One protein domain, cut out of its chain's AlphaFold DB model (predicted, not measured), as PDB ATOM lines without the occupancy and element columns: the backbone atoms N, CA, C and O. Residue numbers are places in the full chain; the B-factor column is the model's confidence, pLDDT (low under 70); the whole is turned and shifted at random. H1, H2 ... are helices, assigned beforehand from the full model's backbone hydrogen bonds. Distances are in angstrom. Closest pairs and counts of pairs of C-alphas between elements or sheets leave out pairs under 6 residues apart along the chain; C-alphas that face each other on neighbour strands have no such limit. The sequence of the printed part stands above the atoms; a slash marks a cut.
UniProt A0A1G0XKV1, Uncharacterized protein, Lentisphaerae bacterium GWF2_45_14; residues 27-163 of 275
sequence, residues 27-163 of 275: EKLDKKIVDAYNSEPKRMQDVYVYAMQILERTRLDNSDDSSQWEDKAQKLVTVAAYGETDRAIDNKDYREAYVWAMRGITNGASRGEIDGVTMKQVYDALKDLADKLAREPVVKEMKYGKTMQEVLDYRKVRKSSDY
ATOM      1  N   GLU A  27     -26.165 -10.858 162.672       87.12
ATOM      2  CA  GLU A  27     -26.940 -11.631 163.649       87.12
ATOM      3  C   GLU A  27     -26.694 -11.142 165.075       87.12
ATOM      4  O   GLU A  27     -27.602 -11.115 165.907       87.12
ATOM      5  N   LYS A  28     -25.457 -10.741 165.381       88.56
ATOM      6  CA  LYS A  28     -25.115 -10.232 166.709       88.56
ATOM      7  C   LYS A  28     -25.676  -8.827 166.930       88.56
ATOM      8  O   LYS A  28     -26.136  -8.544 168.035       88.56
ATOM      9  N   LEU A  29     -25.681  -7.977 165.903       85.94
ATOM     10  CA  LEU A  29     -26.364  -6.679 165.936       85.94
ATOM     11  C   LEU A  29     -27.884  -6.851 166.044       85.94
ATOM     12  O   LEU A  29     -28.519  -6.184 166.856       85.94
ATOM     13  N   ASP A  30     -28.453  -7.797 165.304       88.56
ATOM     14  CA  ASP A  30     -29.879  -8.113 165.335       88.56
ATOM     15  C   ASP A  30     -30.328  -8.616 166.704       88.56
ATOM     16  O   ASP A  30     -31.321  -8.144 167.253       88.56
ATOM     17  N   LYS A  31     -29.546  -9.499 167.331       86.50
ATOM     18  CA  LYS A  31     -29.816  -9.936 168.702       86.50
ATOM     19  C   LYS A  31     -29.864  -8.754 169.671       86.50
ATOM     20  O   LYS A  31     -30.772  -8.675 170.489       86.50
ATOM     21  N   LYS A  32     -28.935  -7.800 169.550       86.62
ATOM     22  CA  LYS A  32     -28.946  -6.584 170.378       86.62
ATOM     23  C   LYS A  32     -30.157  -5.695 170.102       86.62
ATOM     24  O   LYS A  32     -30.671  -5.088 171.037       86.62
ATOM     25  N   ILE A  33     -30.613  -5.619 168.850       85.69
ATOM     26  CA  ILE A  33     -31.854  -4.927 168.480       85.69
ATOM     27  C   ILE A  33     -33.041  -5.584 169.176       85.69
ATOM     28  O   ILE A  33     -33.812  -4.885 169.826       85.69
ATOM     29  N   VAL A  34     -33.163  -6.908 169.091       83.94
ATOM     30  CA  VAL A  34     -34.235  -7.670 169.745       83.94
ATOM     31  C   VAL A  34     -34.197  -7.459 171.264       83.94
ATOM     32  O   VAL A  34     -35.222  -7.132 171.860       83.94
ATOM     33  N   ASP A  35     -33.018  -7.545 171.884       81.62
ATOM     34  CA  ASP A  35     -32.826  -7.317 173.324       81.62
ATOM     35  C   ASP A  35     -33.150  -5.868 173.750       81.62
ATOM     36  O   ASP A  35     -33.562  -5.615 174.885       81.62
ATOM     37  N   ALA A  36     -32.941  -4.880 172.875       82.50
ATOM     38  CA  ALA A  36     -33.272  -3.476 173.129       82.50
ATOM     39  C   ALA A  36     -34.758  -3.164 172.895       82.50
ATOM     40  O   ALA A  36     -35.357  -2.391 173.643       82.50
ATOM     41  N   TYR A  37     -35.358  -3.774 171.873       81.81
ATOM     42  CA  TYR A  37     -36.766  -3.605 171.525       81.81
ATOM     43  C   TYR A  37     -37.695  -4.265 172.553       81.81
ATOM     44  O   TYR A  37     -38.768  -3.737 172.839       81.81
ATOM     45  N   ASN A  38     -37.260  -5.388 173.134       81.50
ATOM     46  CA  ASN A  38     -38.010  -6.148 174.137       81.50
ATOM     47  C   ASN A  38     -37.673  -5.773 175.591       81.50
ATOM     48  O   ASN A  38     -38.206  -6.395 176.506       81.50
ATOM     49  N   SER A  39     -36.789  -4.799 175.839       78.38
ATOM     50  CA  SER A  39     -36.508  -4.358 177.210       78.38
ATOM     51  C   SER A  39     -37.649  -3.519 177.787       78.38
ATOM     52  O   SER A  39     -38.389  -2.869 177.049       78.38
ATOM     53  N   GLU A  40     -37.738  -3.465 179.118       73.00
ATOM     54  CA  GLU A  40     -38.646  -2.570 179.837       73.00
ATOM     55  C   GLU A  40     -37.845  -1.569 180.696       73.00
ATOM     56  O   GLU A  40     -37.152  -1.992 181.625       73.00
ATOM     57  N   PRO A  41     -37.901  -0.254 180.396       76.88
ATOM     58  CA  PRO A  41     -38.550   0.358 179.230       76.88
ATOM     59  C   PRO A  41     -37.833   0.022 177.905       76.88
ATOM     60  O   PRO A  41     -36.659  -0.368 177.884       76.88
ATOM     61  N   LYS A  42     -38.538   0.190 176.774       80.31
ATOM     62  CA  LYS A  42     -37.971  -0.054 175.437       80.31
ATOM     63  C   LYS A  42     -36.826   0.917 175.149       80.31
ATOM     64  O   LYS A  42     -36.990   2.139 175.228       80.31
ATOM     65  N   ARG A  43     -35.676   0.387 174.734       84.12
ATOM     66  CA  ARG A  43     -34.467   1.172 174.434       84.12
ATOM     67  C   ARG A  43     -34.391   1.518 172.944       84.12
ATOM     68  O   ARG A  43     -33.505   1.048 172.237       84.12
ATOM     69  N   MET A  44     -35.318   2.344 172.449       87.56
ATOM     70  CA  MET A  44     -35.419   2.641 171.007       87.56
ATOM     71  C   MET A  44     -34.187   3.376 170.442       87.56
ATOM     72  O   MET A  44     -33.813   3.127 169.301       87.56
ATOM     73  N   GLN A  45     -33.470   4.177 171.240       89.19
ATOM     74  CA  GLN A  45     -32.165   4.739 170.837       89.19
ATOM     75  C   GLN A  45     -31.138   3.656 170.490       89.19
ATOM     76  O   GLN A  45     -30.415   3.786 169.504       89.19
ATOM     77  N   ASP A  46     -31.092   2.570 171.265       87.50
ATOM     78  CA  ASP A  46     -30.185   1.456 170.993       87.50
ATOM     79  C   ASP A  46     -30.619   0.713 169.727       87.50
ATOM     80  O   ASP A  46     -29.774   0.390 168.895       87.50
ATOM     81  N   VAL A  47     -31.930   0.508 169.539       89.88
ATOM     82  CA  VAL A  47     -32.484  -0.044 168.288       89.88
ATOM     83  C   VAL A  47     -32.027   0.791 167.091       89.88
ATOM     84  O   VAL A  47     -31.522   0.231 166.121       89.88
ATOM     85  N   TYR A  48     -32.123   2.123 167.177       93.62
ATOM     86  CA  TYR A  48     -31.635   3.029 166.136       93.62
ATOM     87  C   TYR A  48     -30.128   2.876 165.902       93.62
ATOM     88  O   TYR A  48     -29.699   2.714 164.763       93.62
ATOM     89  N   VAL A  49     -29.310   2.905 166.960       90.38
ATOM     90  CA  VAL A  49     -27.844   2.819 166.846       90.38
ATOM     91  C   VAL A  49     -27.415   1.504 166.200       90.38
ATOM     92  O   VAL A  49     -26.599   1.521 165.280       90.38
ATOM     93  N   TYR A  50     -27.965   0.372 166.640       92.38
ATOM     94  CA  TYR A  50     -27.624  -0.931 166.071       92.38
ATOM     95  C   TYR A  50     -28.135  -1.080 164.635       92.38
ATOM     96  O   TYR A  50     -27.411  -1.606 163.793       92.38
ATOM     97  N   ALA A  51     -29.320  -0.553 164.312       92.31
ATOM     98  CA  ALA A  51     -29.812  -0.535 162.936       92.31
ATOM     99  C   ALA A  51     -28.914   0.322 162.023       92.31
ATOM    100  O   ALA A  51     -28.543  -0.116 160.938       92.31
ATOM    101  N   MET A  52     -28.457   1.491 162.480       91.06
ATOM    102  CA  MET A  52     -27.503   2.318 161.729       91.06
ATOM    103  C   MET A  52     -26.141   1.632 161.540       91.06
ATOM    104  O   MET A  52     -25.517   1.804 160.494       91.06
ATOM    105  N   GLN A  53     -25.686   0.827 162.506       87.62
ATOM    106  CA  GLN A  53     -24.478   0.004 162.354       87.62
ATOM    107  C   GLN A  53     -24.657  -1.095 161.300       87.62
ATOM    108  O   GLN A  53     -23.726  -1.351 160.536       87.62
ATOM    109  N   ILE A  54     -25.847  -1.706 161.215       88.12
ATOM    110  CA  ILE A  54     -26.185  -2.620 160.116       88.12
ATOM    111  C   ILE A  54     -26.126  -1.864 158.783       88.12
ATOM    112  O   ILE A  54     -25.438  -2.324 157.878       88.12
ATOM    113  N   LEU A  55     -26.735  -0.675 158.677       87.31
ATOM    114  CA  LEU A  55     -26.685   0.130 157.446       87.31
ATOM    115  C   LEU A  55     -25.252   0.493 157.032       87.31
ATOM    116  O   LEU A  55     -24.892   0.347 155.866       87.31
ATOM    117  N   GLU A  56     -24.404   0.929 157.967       85.06
ATOM    118  CA  GLU A  56     -22.994   1.213 157.669       85.06
ATOM    119  C   GLU A  56     -22.264  -0.032 157.155       85.06
ATOM    120  O   GLU A  56     -21.493   0.061 156.200       85.06
ATOM    121  N   ARG A  57     -22.549  -1.204 157.732       85.38
ATOM    122  CA  ARG A  57     -21.961  -2.472 157.294       85.38
ATOM    123  C   ARG A  57     -22.435  -2.875 155.899       85.38
ATOM    124  O   ARG A  57     -21.593  -3.212 155.076       85.38
ATOM    125  N   THR A  58     -23.733  -2.769 155.609       87.00
ATOM    126  CA  THR A  58     -24.291  -3.121 154.287       87.00
ATOM    127  C   THR A  58     -23.693  -2.287 153.154       87.00
ATOM    128  O   THR A  58     -23.446  -2.808 152.076       87.00
ATOM    129  N   ARG A  59     -23.319  -1.023 153.410       82.94
ATOM    130  CA  ARG A  59     -22.625  -0.168 152.422       82.94
ATOM    131  C   ARG A  59     -21.232  -0.665 152.039       82.94
ATOM    132  O   ARG A  59     -20.706  -0.261 151.005       82.94
ATOM    133  N   LEU A  60     -20.609  -1.461 152.902       80.94
ATOM    134  CA  LEU A  60     -19.277  -2.028 152.703       80.94
ATOM    135  C   LEU A  60     -19.342  -3.500 152.266       80.94
ATOM    136  O   LEU A  60     -18.298  -4.105 152.018       80.94
ATOM    137  N   ASP A  61     -20.542  -4.075 152.192       78.50
ATOM    138  CA  ASP A  61     -20.786  -5.499 151.996       78.50
ATOM    139  C   ASP A  61     -21.502  -5.752 150.662       78.50
ATOM    140  O   ASP A  61     -22.672  -5.421 150.483       78.50
ATOM    141  N   ASN A  62     -20.781  -6.370 149.726       75.56
ATOM    142  CA  ASN A  62     -21.277  -6.676 148.383       75.56
ATOM    143  C   ASN A  62     -21.963  -8.055 148.288       75.56
ATOM    144  O   ASN A  62     -22.099  -8.582 147.186       75.56
ATOM    145  N   SER A  63     -22.316  -8.685 149.413       80.06
ATOM    146  CA  SER A  63     -23.055  -9.954 149.417       80.06
ATOM    147  C   SER A  63     -24.539  -9.761 149.092       80.06
ATOM    148  O   SER A  63     -25.122  -8.728 149.402       80.06
ATOM    149  N   ASP A  64     -25.179 -10.784 148.520       74.81
ATOM    150  CA  ASP A  64     -26.621 -10.750 148.228       74.81
ATOM    151  C   ASP A  64     -27.471 -10.597 149.507       74.81
ATOM    152  O   ASP A  64     -28.522  -9.944 149.502       74.81
ATOM    153  N   ASP A  65     -26.977 -11.130 150.630       76.56
ATOM    154  CA  ASP A  65     -27.617 -11.043 151.945       76.56
ATOM    155  C   ASP A  65     -27.624  -9.611 152.507       76.56
ATOM    156  O   ASP A  65     -28.503  -9.267 153.305       76.56
ATOM    157  N   SER A  66     -26.693  -8.744 152.085       82.31
ATOM    158  CA  SER A  66     -26.591  -7.370 152.595       82.31
ATOM    159  C   SER A  66     -27.846  -6.546 152.288       82.31
ATOM    160  O   SER A  66     -28.278  -5.754 153.123       82.31
ATOM    161  N   SER A  67     -28.502  -6.813 151.155       84.88
ATOM    162  CA  SER A  67     -29.740  -6.141 150.742       84.88
ATOM    163  C   SER A  67     -30.916  -6.386 151.699       84.88
ATOM    164  O   SER A  67     -31.690  -5.474 151.995       84.88
ATOM    165  N   GLN A  68     -31.037  -7.604 152.239       86.69
ATOM    166  CA  GLN A  68     -32.094  -7.955 153.193       86.69
ATOM    167  C   GLN A  68     -31.842  -7.304 154.554       86.69
ATOM    168  O   GLN A  68     -32.772  -6.820 155.206       86.69
ATOM    169  N   TRP A  69     -30.576  -7.266 154.976       88.75
ATOM    170  CA  TRP A  69     -30.165  -6.580 156.196       88.75
ATOM    171  C   TRP A  69     -30.351  -5.070 156.098       88.75
ATOM    172  O   TRP A  69     -30.789  -4.455 157.072       88.75
ATOM    173  N   GLU A  70     -30.086  -4.483 154.931       88.69
ATOM    174  CA  GLU A  70     -30.321  -3.066 154.668       88.69
ATOM    175  C   GLU A  70     -31.812  -2.739 154.796       88.69
ATOM    176  O   GLU A  70     -32.180  -1.868 155.587       88.69
ATOM    177  N   ASP A  71     -32.676  -3.479 154.096       87.62
ATOM    178  CA  ASP A  71     -34.130  -3.284 154.150       87.62
ATOM    179  C   ASP A  71     -34.664  -3.421 155.585       87.62
ATOM    180  O   ASP A  71     -35.374  -2.541 156.081       87.62
ATOM    181  N   LYS A  72     -34.264  -4.472 156.310       87.62
ATOM    182  CA  LYS A  72     -34.643  -4.660 157.718       87.62
ATOM    183  C   LYS A  72     -34.188  -3.489 158.595       87.62
ATOM    184  O   LYS A  72     -34.973  -2.979 159.399       87.62
ATOM    185  N   ALA A  73     -32.944  -3.041 158.444       90.19
ATOM    186  CA  ALA A  73     -32.388  -1.957 159.244       90.19
ATOM    187  C   ALA A  73     -33.054  -0.603 158.954       90.19
ATOM    188  O   ALA A  73     -33.375   0.118 159.899       90.19
ATOM    189  N   GLN A  74     -33.349  -0.271 157.694       90.44
ATOM    190  CA  GLN A  74     -34.062   0.965 157.339       90.44
ATOM    191  C   GLN A  74     -35.465   1.017 157.975       90.44
ATOM    192  O   GLN A  74     -35.907   2.059 158.475       90.44
ATOM    193  N   LYS A  75     -36.175  -0.115 158.031       88.69
ATOM    194  CA  LYS A  75     -37.482  -0.193 158.706       88.69
ATOM    195  C   LYS A  75     -37.350   0.029 160.213       88.69
ATOM    196  O   LYS A  75     -38.072   0.844 160.785       88.69
ATOM    197  N   LEU A  76     -36.373  -0.619 160.850       90.00
ATOM    198  CA  LEU A  76     -36.090  -0.451 162.279       90.00
ATOM    199  C   LEU A  76     -35.674   0.980 162.641       90.00
ATOM    200  O   LEU A  76     -36.106   1.488 163.673       90.00
ATOM    201  N   VAL A  77     -34.907   1.656 161.780       91.75
ATOM    202  CA  VAL A  77     -34.585   3.085 161.926       91.75
ATOM    203  C   VAL A  77     -35.854   3.932 161.978       91.75
ATOM    204  O   VAL A  77     -35.970   4.804 162.836       91.75
ATOM    205  N   THR A  78     -36.820   3.655 161.100       87.19
ATOM    206  CA  THR A  78     -38.094   4.391 161.025       87.19
ATOM    207  C   THR A  78     -38.906   4.219 162.304       87.19
ATOM    208  O   THR A  78     -39.351   5.198 162.898       87.19
ATOM    209  N   VAL A  79     -39.042   2.975 162.772       87.50
ATOM    210  CA  VAL A  79     -39.773   2.647 164.005       87.50
ATOM    211  C   VAL A  79     -39.091   3.248 165.237       87.50
ATOM    212  O   VAL A  79     -39.757   3.825 166.096       87.50
ATOM    213  N   ALA A  80     -37.762   3.153 165.326       90.19
ATOM    214  CA  ALA A  80     -37.003   3.720 166.434       90.19
ATOM    215  C   ALA A  80     -37.076   5.246 166.476       90.19
ATOM    216  O   ALA A  80     -37.306   5.815 167.541       90.19
ATOM    217  N   ALA A  81     -36.944   5.897 165.321       91.94
ATOM    218  CA  ALA A  81     -37.096   7.338 165.198       91.94
ATOM    219  C   ALA A  81     -38.490   7.800 165.633       91.94
ATOM    220  O   ALA A  81     -38.588   8.744 166.407       91.94
ATOM    221  N   TYR A  82     -39.550   7.106 165.207       89.12
ATOM    222  CA  TYR A  82     -40.915   7.420 165.630       89.12
ATOM    223  C   TYR A  82     -41.084   7.336 167.152       89.12
ATOM    224  O   TYR A  82     -41.564   8.287 167.765       89.12
ATOM    225  N   GLY A  83     -40.622   6.245 167.775       86.81
ATOM    226  CA  GLY A  83     -40.715   6.079 169.228       86.81
ATOM    227  C   GLY A  83     -39.940   7.135 170.027       86.81
ATOM    228  O   GLY A  83     -40.407   7.589 171.067       86.81
ATOM    229  N   GLU A  84     -38.767   7.563 169.550       90.06
ATOM    230  CA  GLU A  84     -38.003   8.633 170.207       90.06
ATOM    231  C   GLU A  84     -38.577  10.031 169.935       90.06
ATOM    232  O   GLU A  84     -38.521  10.888 170.818       90.06
ATOM    233  N   THR A  85     -39.166  10.272 168.757       87.75
ATOM    234  CA  THR A  85     -39.903  11.513 168.474       87.75
ATOM    235  C   THR A  85     -41.076  11.670 169.434       87.75
ATOM    236  O   THR A  85     -41.203  12.727 170.049       87.75
ATOM    237  N   ASP A  86     -41.889  10.627 169.598       85.19
ATOM    238  CA  ASP A  86     -43.043  10.616 170.505       85.19
ATOM    239  C   ASP A  86     -42.615  10.896 171.956       85.19
ATOM    240  O   ASP A  86     -43.064  11.855 172.586       85.19
ATOM    241  N   ARG A  87     -41.589  10.180 172.437       81.75
ATOM    242  CA  ARG A  87     -41.001  10.408 173.766       81.75
ATOM    243  C   ARG A  87     -40.462  11.831 173.952       81.75
ATOM    244  O   ARG A  87     -40.537  12.396 175.045       81.75
ATOM    245  N   ALA A  88     -39.840  12.414 172.930       84.69
ATOM    246  CA  ALA A  88     -39.321  13.775 173.013       84.69
ATOM    247  C   ALA A  88     -40.454  14.817 173.056       84.69
ATOM    248  O   ALA A  88     -40.335  15.804 173.787       84.69
ATOM    249  N   ILE A  89     -41.564  14.575 172.350       81.69
ATOM    250  CA  ILE A  89     -42.783  15.398 172.420       81.69
ATOM    251  C   ILE A  89     -43.384  15.348 173.827       81.69
ATOM    252  O   ILE A  89     -43.654  16.407 174.397       81.69
ATOM    253  N   ASP A  90     -43.502  14.162 174.427       82.00
ATOM    254  CA  ASP A  90     -43.988  13.992 175.807       82.00
ATOM    255  C   ASP A  90     -43.151  14.777 176.826       82.00
ATOM    256  O   ASP A  90     -43.666  15.354 177.791       82.00
ATOM    257  N   ASN A  91     -41.845  14.862 176.574       79.44
ATOM    258  CA  ASN A  91     -40.898  15.627 177.379       79.44
ATOM    259  C   ASN A  91     -40.854  17.124 177.042       79.44
ATOM    260  O   ASN A  91     -40.078  17.862 177.652       79.44
ATOM    261  N   LYS A  92     -41.673  17.585 176.089       83.62
ATOM    262  CA  LYS A  92     -41.681  18.959 175.559       83.62
ATOM    263  C   LYS A  92     -40.320  19.396 174.998       83.62
ATOM    264  O   LYS A  92     -40.023  20.588 174.929       83.62
ATOM    265  N   ASP A  93     -39.487  18.441 174.584       83.94
ATOM    266  CA  ASP A  93     -38.184  18.673 173.958       83.94
ATOM    267  C   ASP A  93     -38.359  18.701 172.433       83.94
ATOM    268  O   ASP A  93     -37.972  17.785 171.706       83.94
ATOM    269  N   TYR A  94     -39.007  19.759 171.931       87.19
ATOM    270  CA  TYR A  94     -39.382  19.872 170.514       87.19
ATOM    271  C   TYR A  94     -38.181  19.904 169.563       87.19
ATOM    272  O   TYR A  94     -38.285  19.473 168.414       87.19
ATOM    273  N   ARG A  95     -37.023  20.372 170.047       90.50
ATOM    274  CA  ARG A  95     -35.763  20.314 169.301       90.50
ATOM    275  C   ARG A  95     -35.352  18.862 169.073       90.50
ATOM    276  O   ARG A  95     -35.066  18.479 167.941       90.50
ATOM    277  N   GLU A  96     -35.310  18.069 170.139       88.12
ATOM    278  CA  GLU A  96     -34.935  16.656 170.067       88.12
ATOM    279  C   GLU A  96     -35.962  15.856 169.254       88.12
ATOM    280  O   GLU A  96     -35.578  15.064 168.393       88.12
ATOM    281  N   ALA A  97     -37.257  16.136 169.431       89.12
ATOM    282  CA  ALA A  97     -38.331  15.523 168.650       89.12
ATOM    283  C   ALA A  97     -38.146  15.740 167.142       89.12
ATOM    284  O   ALA A  97     -38.275  14.797 166.355       89.12
ATOM    285  N   TYR A  98     -37.787  16.965 166.743       92.12
ATOM    286  CA  TYR A  98     -37.520  17.310 165.349       92.12
ATOM    287  C   TYR A  98     -36.302  16.560 164.800       92.12
ATOM    288  O   TYR A  98     -36.351  16.020 163.694       92.12
ATOM    289  N   VAL A  99     -35.216  16.476 165.575       91.69
ATOM    290  CA  VAL A  99     -34.010  15.732 165.175       91.69
ATOM    291  C   VAL A  99     -34.330  14.250 164.968       91.69
ATOM    292  O   VAL A  99     -33.920  13.686 163.952       91.69
ATOM    293  N   TRP A 100     -35.086  13.622 165.871       93.44
ATOM    294  CA  TRP A 100     -35.509  12.226 165.713       93.44
ATOM    295  C   TRP A 100     -36.400  12.015 164.496       93.44
ATOM    296  O   TRP A 100     -36.159  11.079 163.732       93.44
ATOM    297  N   ALA A 101     -37.336  12.927 164.234       91.88
ATOM    298  CA  ALA A 101     -38.197  12.818 163.064       91.88
ATOM    299  C   ALA A 101     -37.373  12.879 161.770       91.88
ATOM    300  O   ALA A 101     -37.501  12.023 160.894       91.88
ATOM    301  N   MET A 102     -36.427  13.820 161.696       92.56
ATOM    302  CA  MET A 102     -35.511  13.942 160.562       92.56
ATOM    303  C   MET A 102     -34.587  12.729 160.403       92.56
ATOM    304  O   MET A 102     -34.294  12.346 159.270       92.56
ATOM    305  N   ARG A 103     -34.156  12.083 161.497       92.81
ATOM    306  CA  ARG A 103     -33.389  10.822 161.447       92.81
ATOM    307  C   ARG A 103     -34.172   9.708 160.765       92.81
ATOM    308  O   ARG A 103     -33.614   9.052 159.887       92.81
ATOM    309  N   GLY A 104     -35.442   9.531 161.121       91.06
ATOM    310  CA  GLY A 104     -36.307   8.534 160.488       91.06
ATOM    311  C   GLY A 104     -36.592   8.845 159.018       91.06
ATOM    312  O   GLY A 104     -36.496   7.958 158.180       91.06
ATOM    313  N   ILE A 105     -36.846  10.113 158.678       90.31
ATOM    314  CA  ILE A 105     -37.107  10.545 157.291       90.31
ATOM    315  C   ILE A 105     -35.876  10.367 156.392       90.31
ATOM    316  O   ILE A 105     -36.011  10.025 155.219       90.31
ATOM    317  N   THR A 106     -34.682  10.628 156.930       88.06
ATOM    318  CA  THR A 106     -33.432  10.650 156.154       88.06
ATOM    319  C   THR A 106     -32.814   9.263 156.007       88.06
ATOM    320  O   THR A 106     -32.273   8.951 154.950       88.06
ATOM    321  N   ASN A 107     -32.860   8.445 157.062       88.31
ATOM    322  CA  ASN A 107     -32.152   7.163 157.118       88.31
ATOM    323  C   ASN A 107     -33.091   5.941 157.112       88.31
ATOM    324  O   ASN A 107     -32.612   4.810 157.065       88.31
ATOM    325  N   GLY A 108     -34.404   6.152 157.222       88.62
ATOM    326  CA  GLY A 108     -35.402   5.092 157.339       88.62
ATOM    327  C   GLY A 108     -36.052   4.676 156.017       88.62
ATOM    328  O   GLY A 108     -35.852   5.282 154.965       88.62
ATOM    329  N   ALA A 109     -36.866   3.626 156.091       82.50
ATOM    330  CA  ALA A 109     -37.673   3.118 154.994       82.50
ATOM    331  C   ALA A 109     -39.051   3.792 154.953       82.50
ATOM    332  O   ALA A 109     -39.693   4.031 155.971       82.50
ATOM    333  N   SER A 110     -39.566   3.986 153.742       78.50
ATOM    334  CA  SER A 110     -40.965   4.370 153.490       78.50
ATOM    335  C   SER A 110     -41.801   3.220 152.911       78.50
ATOM    336  O   SER A 110     -42.958   3.407 152.534       78.50
ATOM    337  N   ARG A 111     -41.218   2.019 152.799       77.88
ATOM    338  CA  ARG A 111     -41.820   0.843 152.153       77.88
ATOM    339  C   ARG A 111     -41.702  -0.401 153.030       77.88
ATOM    340  O   ARG A 111     -40.840  -0.490 153.898       77.88
ATOM    341  N   GLY A 112     -42.580  -1.366 152.771       80.06
ATOM    342  CA  GLY A 112     -42.699  -2.589 153.558       80.06
ATOM    343  C   GLY A 112     -43.516  -2.397 154.836       80.06
ATOM    344  O   GLY A 112     -44.238  -1.411 154.991       80.06
ATOM    345  N   GLU A 113     -43.413  -3.371 155.731       79.19
ATOM    346  CA  GLU A 113     -44.269  -3.511 156.906       79.19
ATOM    347  C   GLU A 113     -43.462  -4.081 158.079       79.19
ATOM    348  O   GLU A 113     -42.556  -4.892 157.870       79.19
ATOM    349  N   ILE A 114     -43.791  -3.643 159.294       72.25
ATOM    350  CA  ILE A 114     -43.373  -4.252 160.563       72.25
ATOM    351  C   ILE A 114     -44.633  -4.379 161.419       72.25
ATOM    352  O   ILE A 114     -45.360  -3.401 161.578       72.25
ATOM    353  N   ASP A 115     -44.890  -5.571 161.961       68.19
ATOM    354  CA  ASP A 115     -45.989  -5.850 162.896       68.19
ATOM    355  C   ASP A 115     -47.375  -5.341 162.445       68.19
ATOM    356  O   ASP A 115     -48.152  -4.819 163.244       68.19
ATOM    357  N   GLY A 116     -47.716  -5.474 161.158       68.44
ATOM    358  CA  GLY A 116     -49.010  -5.014 160.638       68.44
ATOM    359  C   GLY A 116     -49.076  -3.521 160.309       68.44
ATOM    360  O   GLY A 116     -50.099  -3.060 159.803       68.44
ATOM    361  N   VAL A 117     -48.017  -2.754 160.586       66.94
ATOM    362  CA  VAL A 117     -47.939  -1.317 160.308       66.94
ATOM    363  C   VAL A 117     -47.081  -1.081 159.074       66.94
ATOM    364  O   VAL A 117     -45.910  -1.468 159.013       66.94
ATOM    365  N   THR A 118     -47.651  -0.403 158.078       85.06
ATOM    366  CA  THR A 118     -46.901  -0.067 156.866       85.06
ATOM    367  C   THR A 118     -45.892   1.035 157.170       85.06
ATOM    368  O   THR A 118     -46.213   2.045 157.797       85.06
ATOM    369  N   MET A 119     -44.664   0.893 156.676       84.44
ATOM    370  CA  MET A 119     -43.627   1.911 156.885       84.44
ATOM    371  C   MET A 119     -43.988   3.244 156.247       84.44
ATOM    372  O   MET A 119     -43.568   4.286 156.735       84.44
ATOM    373  N   LYS A 120     -44.835   3.232 155.212       85.00
ATOM    374  CA  LYS A 120     -45.388   4.452 154.630       85.00
ATOM    375  C   LYS A 120     -46.177   5.265 155.660       85.00
ATOM    376  O   LYS A 120     -45.984   6.470 155.734       85.00
ATOM    377  N   GLN A 121     -47.026   4.625 156.466       80.19
ATOM    378  CA  GLN A 121     -47.794   5.320 157.506       80.19
ATOM    379  C   GLN A 121     -46.880   5.936 158.567       80.19
ATOM    380  O   GLN A 121     -47.072   7.089 158.939       80.19
ATOM    381  N   VAL A 122     -45.867   5.189 159.023       80.56
ATOM    382  CA  VAL A 122     -44.910   5.685 160.027       80.56
ATOM    383  C   VAL A 122     -44.081   6.840 159.460       80.56
ATOM    384  O   VAL A 122     -43.904   7.861 160.119       80.56
ATOM    385  N   TYR A 123     -43.614   6.707 158.219       85.69
ATOM    386  CA  TYR A 123     -42.863   7.742 157.517       85.69
ATOM    387  C   TYR A 123     -43.688   9.017 157.317       85.69
ATOM    388  O   TYR A 123     -43.208  10.109 157.616       85.69
ATOM    389  N   ASP A 124     -44.932   8.890 156.845       84.38
ATOM    390  CA  ASP A 124     -45.833  10.027 156.647       84.38
ATOM    391  C   ASP A 124     -46.114  10.728 157.989       84.38
ATOM    392  O   ASP A 124     -46.044  11.953 158.066       84.38
ATOM    393  N   ALA A 125     -46.310   9.970 159.076       86.38
ATOM    394  CA  ALA A 125     -46.474  10.533 160.417       86.38
ATOM    395  C   ALA A 125     -45.225  11.296 160.893       86.38
ATOM    396  O   ALA A 125     -45.340  12.411 161.403       86.38
ATOM    397  N   LEU A 126     -44.027  10.736 160.696       84.69
ATOM    398  CA  LEU A 126     -42.767  11.415 161.010       84.69
ATOM    399  C   LEU A 126     -42.602  12.708 160.209       84.69
ATOM    400  O   LEU A 126     -42.177  13.721 160.763       84.69
ATOM    401  N   LYS A 127     -42.951  12.682 158.922       89.75
ATOM    402  CA  LYS A 127     -42.891  13.851 158.044       89.75
ATOM    403  C   LYS A 127     -43.841  14.950 158.507       89.75
ATOM    404  O   LYS A 127     -43.412  16.088 158.680       89.75
ATOM    405  N   ASP A 128     -45.088  14.599 158.797       89.31
ATOM    406  CA  ASP A 128     -46.078  15.543 159.313       89.31
ATOM    407  C   ASP A 128     -45.650  16.137 160.664       89.31
ATOM    408  O   ASP A 128     -45.858  17.327 160.921       89.31
ATOM    409  N   LEU A 129     -45.042  15.328 161.539       89.25
ATOM    410  CA  LEU A 129     -44.477  15.796 162.805       89.25
ATOM    411  C   LEU A 129     -43.302  16.746 162.577       89.25
ATOM    412  O   LEU A 129     -43.275  17.814 163.185       89.25
ATOM    413  N   ALA A 130     -42.366  16.411 161.688       89.38
ATOM    414  CA  ALA A 130     -41.240  17.278 161.353       89.38
ATOM    415  C   ALA A 130     -41.715  18.634 160.803       89.38
ATOM    416  O   ALA A 130     -41.245  19.673 161.264       89.38
ATOM    417  N   ASP A 131     -42.700  18.640 159.900       88.94
ATOM    418  CA  ASP A 131     -43.266  19.860 159.308       88.94
ATOM    419  C   ASP A 131     -43.989  20.741 160.340       88.94
ATOM    420  O   ASP A 131     -43.966  21.976 160.249       88.94
ATOM    421  N   LYS A 132     -44.631  20.128 161.342       89.19
ATOM    422  CA  LYS A 132     -45.239  20.847 162.474       89.19
ATOM    423  C   LYS A 132     -44.170  21.408 163.407       89.19
ATOM    424  O   LYS A 132     -44.187  22.604 163.690       89.19
ATOM    425  N   LEU A 133     -43.222  20.575 163.829       89.69
ATOM    426  CA  LEU A 133     -42.138  20.945 164.744       89.69
ATOM    427  C   LEU A 133     -41.223  22.018 164.143       89.69
ATOM    428  O   LEU A 133     -40.762  22.894 164.862       89.69
ATOM    429  N   ALA A 134     -41.036  22.041 162.821       88.25
ATOM    430  CA  ALA A 134     -40.301  23.096 162.120       88.25
ATOM    431  C   ALA A 134     -40.889  24.506 162.330       88.25
ATOM    432  O   ALA A 134     -40.220  25.511 162.077       88.25
ATOM    433  N   ARG A 135     -42.145  24.610 162.782       89.00
ATOM    434  CA  ARG A 135     -42.797  25.893 163.078       89.00
ATOM    435  C   ARG A 135     -42.457  26.418 164.472       89.00
ATOM    436  O   ARG A 135     -42.620  27.625 164.685       89.00
ATOM    437  N   GLU A 136     -41.963  25.556 165.361       86.94
ATOM    438  CA  GLU A 136     -41.577  25.901 166.728       86.94
ATOM    439  C   GLU A 136     -40.383  26.868 166.740       86.94
ATOM    440  O   GLU A 136     -39.416  26.657 165.998       86.94
ATOM    441  N   PRO A 137     -40.392  27.917 167.587       85.19
ATOM    442  CA  PRO A 137     -39.301  28.893 167.649       85.19
ATOM    443  C   PRO A 137     -37.931  28.244 167.878       85.19
ATOM    444  O   PRO A 137     -36.979  28.532 167.155       85.19
ATOM    445  N   VAL A 138     -37.862  27.281 168.805       82.19
ATOM    446  CA  VAL A 138     -36.624  26.561 169.149       82.19
ATOM    447  C   VAL A 138     -36.041  25.773 167.971       82.19
ATOM    448  O   VAL A 138     -34.829  25.582 167.896       82.19
ATOM    449  N   VAL A 139     -36.887  25.333 167.033       82.69
ATOM    450  CA  VAL A 139     -36.461  24.605 165.832       82.69
ATOM    451  C   VAL A 139     -36.063  25.575 164.721       82.69
ATOM    452  O   VAL A 139     -35.050  25.360 164.056       82.69
ATOM    453  N   LYS A 140     -36.788  26.688 164.554       82.62
ATOM    454  CA  LYS A 140     -36.455  27.740 163.573       82.62
ATOM    455  C   LYS A 140     -35.078  28.357 163.796       82.62
ATOM    456  O   LYS A 140     -34.407  28.724 162.836       82.62
ATOM    457  N   GLU A 141     -34.655  28.463 165.050       81.31
ATOM    458  CA  GLU A 141     -33.345  29.002 165.422       81.31
ATOM    459  C   GLU A 141     -32.189  28.015 165.171       81.31
ATOM    460  O   GLU A 141     -31.009  28.372 165.283       81.31
ATOM    461  N   MET A 142     -32.484  26.763 164.804       82.69
ATOM    462  CA  MET A 142     -31.459  25.764 164.530       82.69
ATOM    463  C   MET A 142     -30.719  26.055 163.220       82.69
ATOM    464  O   MET A 142     -31.300  26.286 162.162       82.69
ATOM    465  N   LYS A 143     -29.390  25.939 163.258       80.56
ATOM    466  CA  LYS A 143     -28.557  26.021 162.051       80.56
ATOM    467  C   LYS A 143     -28.667  24.727 161.248       80.56
ATOM    468  O   LYS A 143     -28.071  23.727 161.644       80.56
ATOM    469  N   TYR A 144     -29.330  24.780 160.092       76.25
ATOM    470  CA  TYR A 144     -29.583  23.624 159.216       76.25
ATOM    471  C   TYR A 144     -28.366  22.707 159.012       76.25
ATOM    472  O   TYR A 144     -28.463  21.505 159.237       76.25
ATOM    473  N   GLY A 145     -27.196  23.264 158.672       70.94
ATOM    474  CA  GLY A 145     -25.983  22.465 158.451       70.94
ATOM    475  C   GLY A 145     -25.525  21.681 159.689       70.94
ATOM    476  O   GLY A 145     -25.114  20.529 159.572       70.94
ATOM    477  N   LYS A 146     -25.660  22.264 160.888       78.69
ATOM    478  CA  LYS A 146     -25.334  21.588 162.154       78.69
ATOM    479  C   LYS A 146     -26.369  20.512 162.484       78.69
ATOM    480  O   LYS A 146     -25.996  19.419 162.895       78.69
ATOM    481  N   THR A 147     -27.649  20.810 162.265       76.50
ATOM    482  CA  THR A 147     -28.754  19.867 162.474       76.50
ATOM    483  C   THR A 147     -28.625  18.651 161.568       76.50
ATOM    484  O   THR A 147     -28.737  17.524 162.032       76.50
ATOM    485  N   MET A 148     -28.315  18.853 160.288       77.75
ATOM    486  CA  MET A 148     -28.153  17.749 159.344       77.75
ATOM    487  C   MET A 148     -26.952  16.865 159.699       77.75
ATOM    488  O   MET A 148     -27.030  15.642 159.617       77.75
ATOM    489  N   GLN A 149     -25.859  17.460 160.184       74.81
ATOM    490  CA  GLN A 149     -24.724  16.689 160.688       74.81
ATOM    491  C   GLN A 149     -25.103  15.820 161.903       74.81
ATOM    492  O   GLN A 149     -24.576  14.725 162.055       74.81
ATOM    493  N   GLU A 150     -26.014  16.283 162.761       82.62
ATOM    494  CA  GLU A 150     -26.536  15.539 163.922       82.62
ATOM    495  C   GLU A 150     -27.558  14.451 163.541       82.62
ATOM    496  O   GLU A 150     -27.675  13.435 164.230       82.62
ATOM    497  N   VAL A 151     -28.279  14.648 162.437       81.94
ATOM    498  CA  VAL A 151     -29.206  13.666 161.852       81.94
ATOM    499  C   VAL A 151     -28.445  12.499 161.216       81.94
ATOM    500  O   VAL A 151     -28.840  11.345 161.372       81.94
ATOM    501  N   LEU A 152     -27.339  12.780 160.526       77.25
ATOM    502  CA  LEU A 152     -26.554  11.764 159.816       77.25
ATOM    503  C   LEU A 152     -25.571  11.012 160.725       77.25
ATOM    504  O   LEU A 152     -25.277   9.841 160.492       77.25
ATOM    505  N   ASP A 153     -25.051  11.668 161.762       81.06
ATOM    506  CA  ASP A 153     -24.033  11.092 162.637       81.06
ATOM    507  C   ASP A 153     -24.658  10.320 163.805       81.06
ATOM    508  O   ASP A 153     -24.812  10.830 164.918       81.06
ATOM    509  N   TYR A 154     -25.000   9.054 163.558       81.38
ATOM    510  CA  TYR A 154     -25.585   8.180 164.577       81.38
ATOM    511  C   TYR A 154     -24.655   7.948 165.782       81.38
ATOM    512  O   TYR A 154     -25.126   7.587 166.856       81.38
ATOM    513  N   ARG A 155     -23.343   8.186 165.655       78.12
ATOM    514  CA  ARG A 155     -22.375   8.031 166.759       78.12
ATOM    515  C   ARG A 155     -22.511   9.134 167.804       78.12
ATOM    516  O   ARG A 155     -22.016   8.987 168.917       78.12
ATOM    517  N   LYS A 156     -23.186  10.233 167.450       80.25
ATOM    518  CA  LYS A 156     -23.574  11.306 168.374       80.25
ATOM    519  C   LYS A 156     -24.889  11.030 169.094       80.25
ATOM    520  O   LYS A 156     -25.246  11.795 169.990       80.25
ATOM    521  N   VAL A 157     -25.607   9.966 168.729       79.06
ATOM    522  CA  VAL A 157     -26.745   9.489 169.517       79.06
ATOM    523  C   VAL A 157     -26.197   9.009 170.852       79.06
ATOM    524  O   VAL A 157     -25.282   8.186 170.900       79.06
ATOM    525  N   ARG A 158     -26.715   9.571 171.946       69.81
ATOM    526  CA  ARG A 158     -26.313   9.132 173.285       69.81
ATOM    527  C   ARG A 158     -26.803   7.705 173.509       69.81
ATOM    528  O   ARG A 158     -27.783   7.285 172.897       69.81
ATOM    529  N   LYS A 159     -26.122   6.948 174.366       60.34
ATOM    530  CA  LYS A 159     -26.555   5.578 174.659       60.34
ATOM    531  C   LYS A 159     -27.871   5.631 175.425       60.34
ATOM    532  O   LYS A 159     -28.070   6.543 176.227       60.34
ATOM    533  N   SER A 160     -28.729   4.625 175.263       54.38
ATOM    534  CA  SER A 160     -29.964   4.544 176.056       54.38
ATOM    535  C   SER A 160     -29.689   4.558 177.571       54.38
ATOM    536  O   SER A 160     -30.464   5.135 178.332       54.38
ATOM    537  N   SER A 161     -28.537   4.025 178.010       49.09
ATOM    538  CA  SER A 161     -28.045   4.101 179.396       49.09
ATOM    539  C   SER A 161     -27.894   5.530 179.920       49.09
ATOM    540  O   SER A 161     -27.991   5.751 181.123       49.09
ATOM    541  N   ASP A 162     -27.679   6.495 179.025       44.12
ATOM    542  CA  ASP A 162     -27.510   7.911 179.351       44.12
ATOM    543  C   ASP A 162     -28.875   8.626 179.492       44.12
ATOM    544  O   ASP A 162     -28.937   9.731 180.033       44.12
ATOM    545  N   TYR A 163     -29.968   7.999 179.026       43.88
ATOM    546  CA  TYR A 163     -31.325   8.568 178.945       43.88
ATOM    547  C   TYR A 163     -32.412   7.831 179.738       43.88
ATOM    548  O   TYR A 163     -33.489   8.398 179.927       43.88
TER     549      TYR A 163
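What this domain is: This is residues 27 to 163 of the 275 residues of an uncharacterized protein of Lentisphaerae bacterium GWF2_45_14 (UniProt A0A1G0XKV1). The long helix H3 is a spine, with H2 running back along its earlier part and H4 back along its later part. H1 folds back on H2, H5 packs on H3 and H4, H7 packs on the other side of H4 from H5, and the short H6 sits near where H4 begins. The 137 printed residues hold seven named helices, H1 to H7 in order, and no named strand: all helix, compact, with a radius of gyration of the C-alphas of 14.5 A and spans of 45 by 31 by 30 A.

How they stand to each other: Start at H3, residues 64 to 90. It touches H2, residues 44 to 58, at Ala 73 and Ala 51, closest C-alphas 4.7 A apart, a helical hairpin. H2 touches H1, residues 27 to 37, at Val 47 and Ile 33, 4.9 A, another hairpin. H3, H4, residues 94 to 107, and H5, residues 119 to 133, form an up and down bundle, each running against the one before. H4, the hub, touches H3 at Ala 97 and Thr 85, 4.3 A, at a shallow tilt of 14 degrees, and H5 at Ala 101 and Leu 126, 5.2 A. With residues 75 to 85 alone, H3 touches H5, at Tyr 82 and Leu 126, 6.4 A. H4 also touches H6, residues 137 to 140, at Arg 95 and Val 139, 5.6 A, and H7, residues 144 to 152, at Arg 103 and Val 151, 5.1 A. Every O i to N i+4 pair is within hydrogen-bond range in H1, H2, H4, H5 and H7, and 22 of 23 in H3; H6 is too short for one.

Where its parts are: Find C-alpha 64 at (-26.621, -10.750, 148.228); H3 runs 40.9 A from there to C-alpha 90 at (-43.988, 13.992, 175.807). H2 measures 20.9 A, H5 20.6 A and H4 19.8 A.

The domain as a whole: The C-alphas of Asp 64 and Pro 137, the two farthest apart, are 45.9 A apart. The printed part has no cut, and H4 to H5 is its long link. Look for pLDDT under 70 at residues 115 to 117 and 158 to 163.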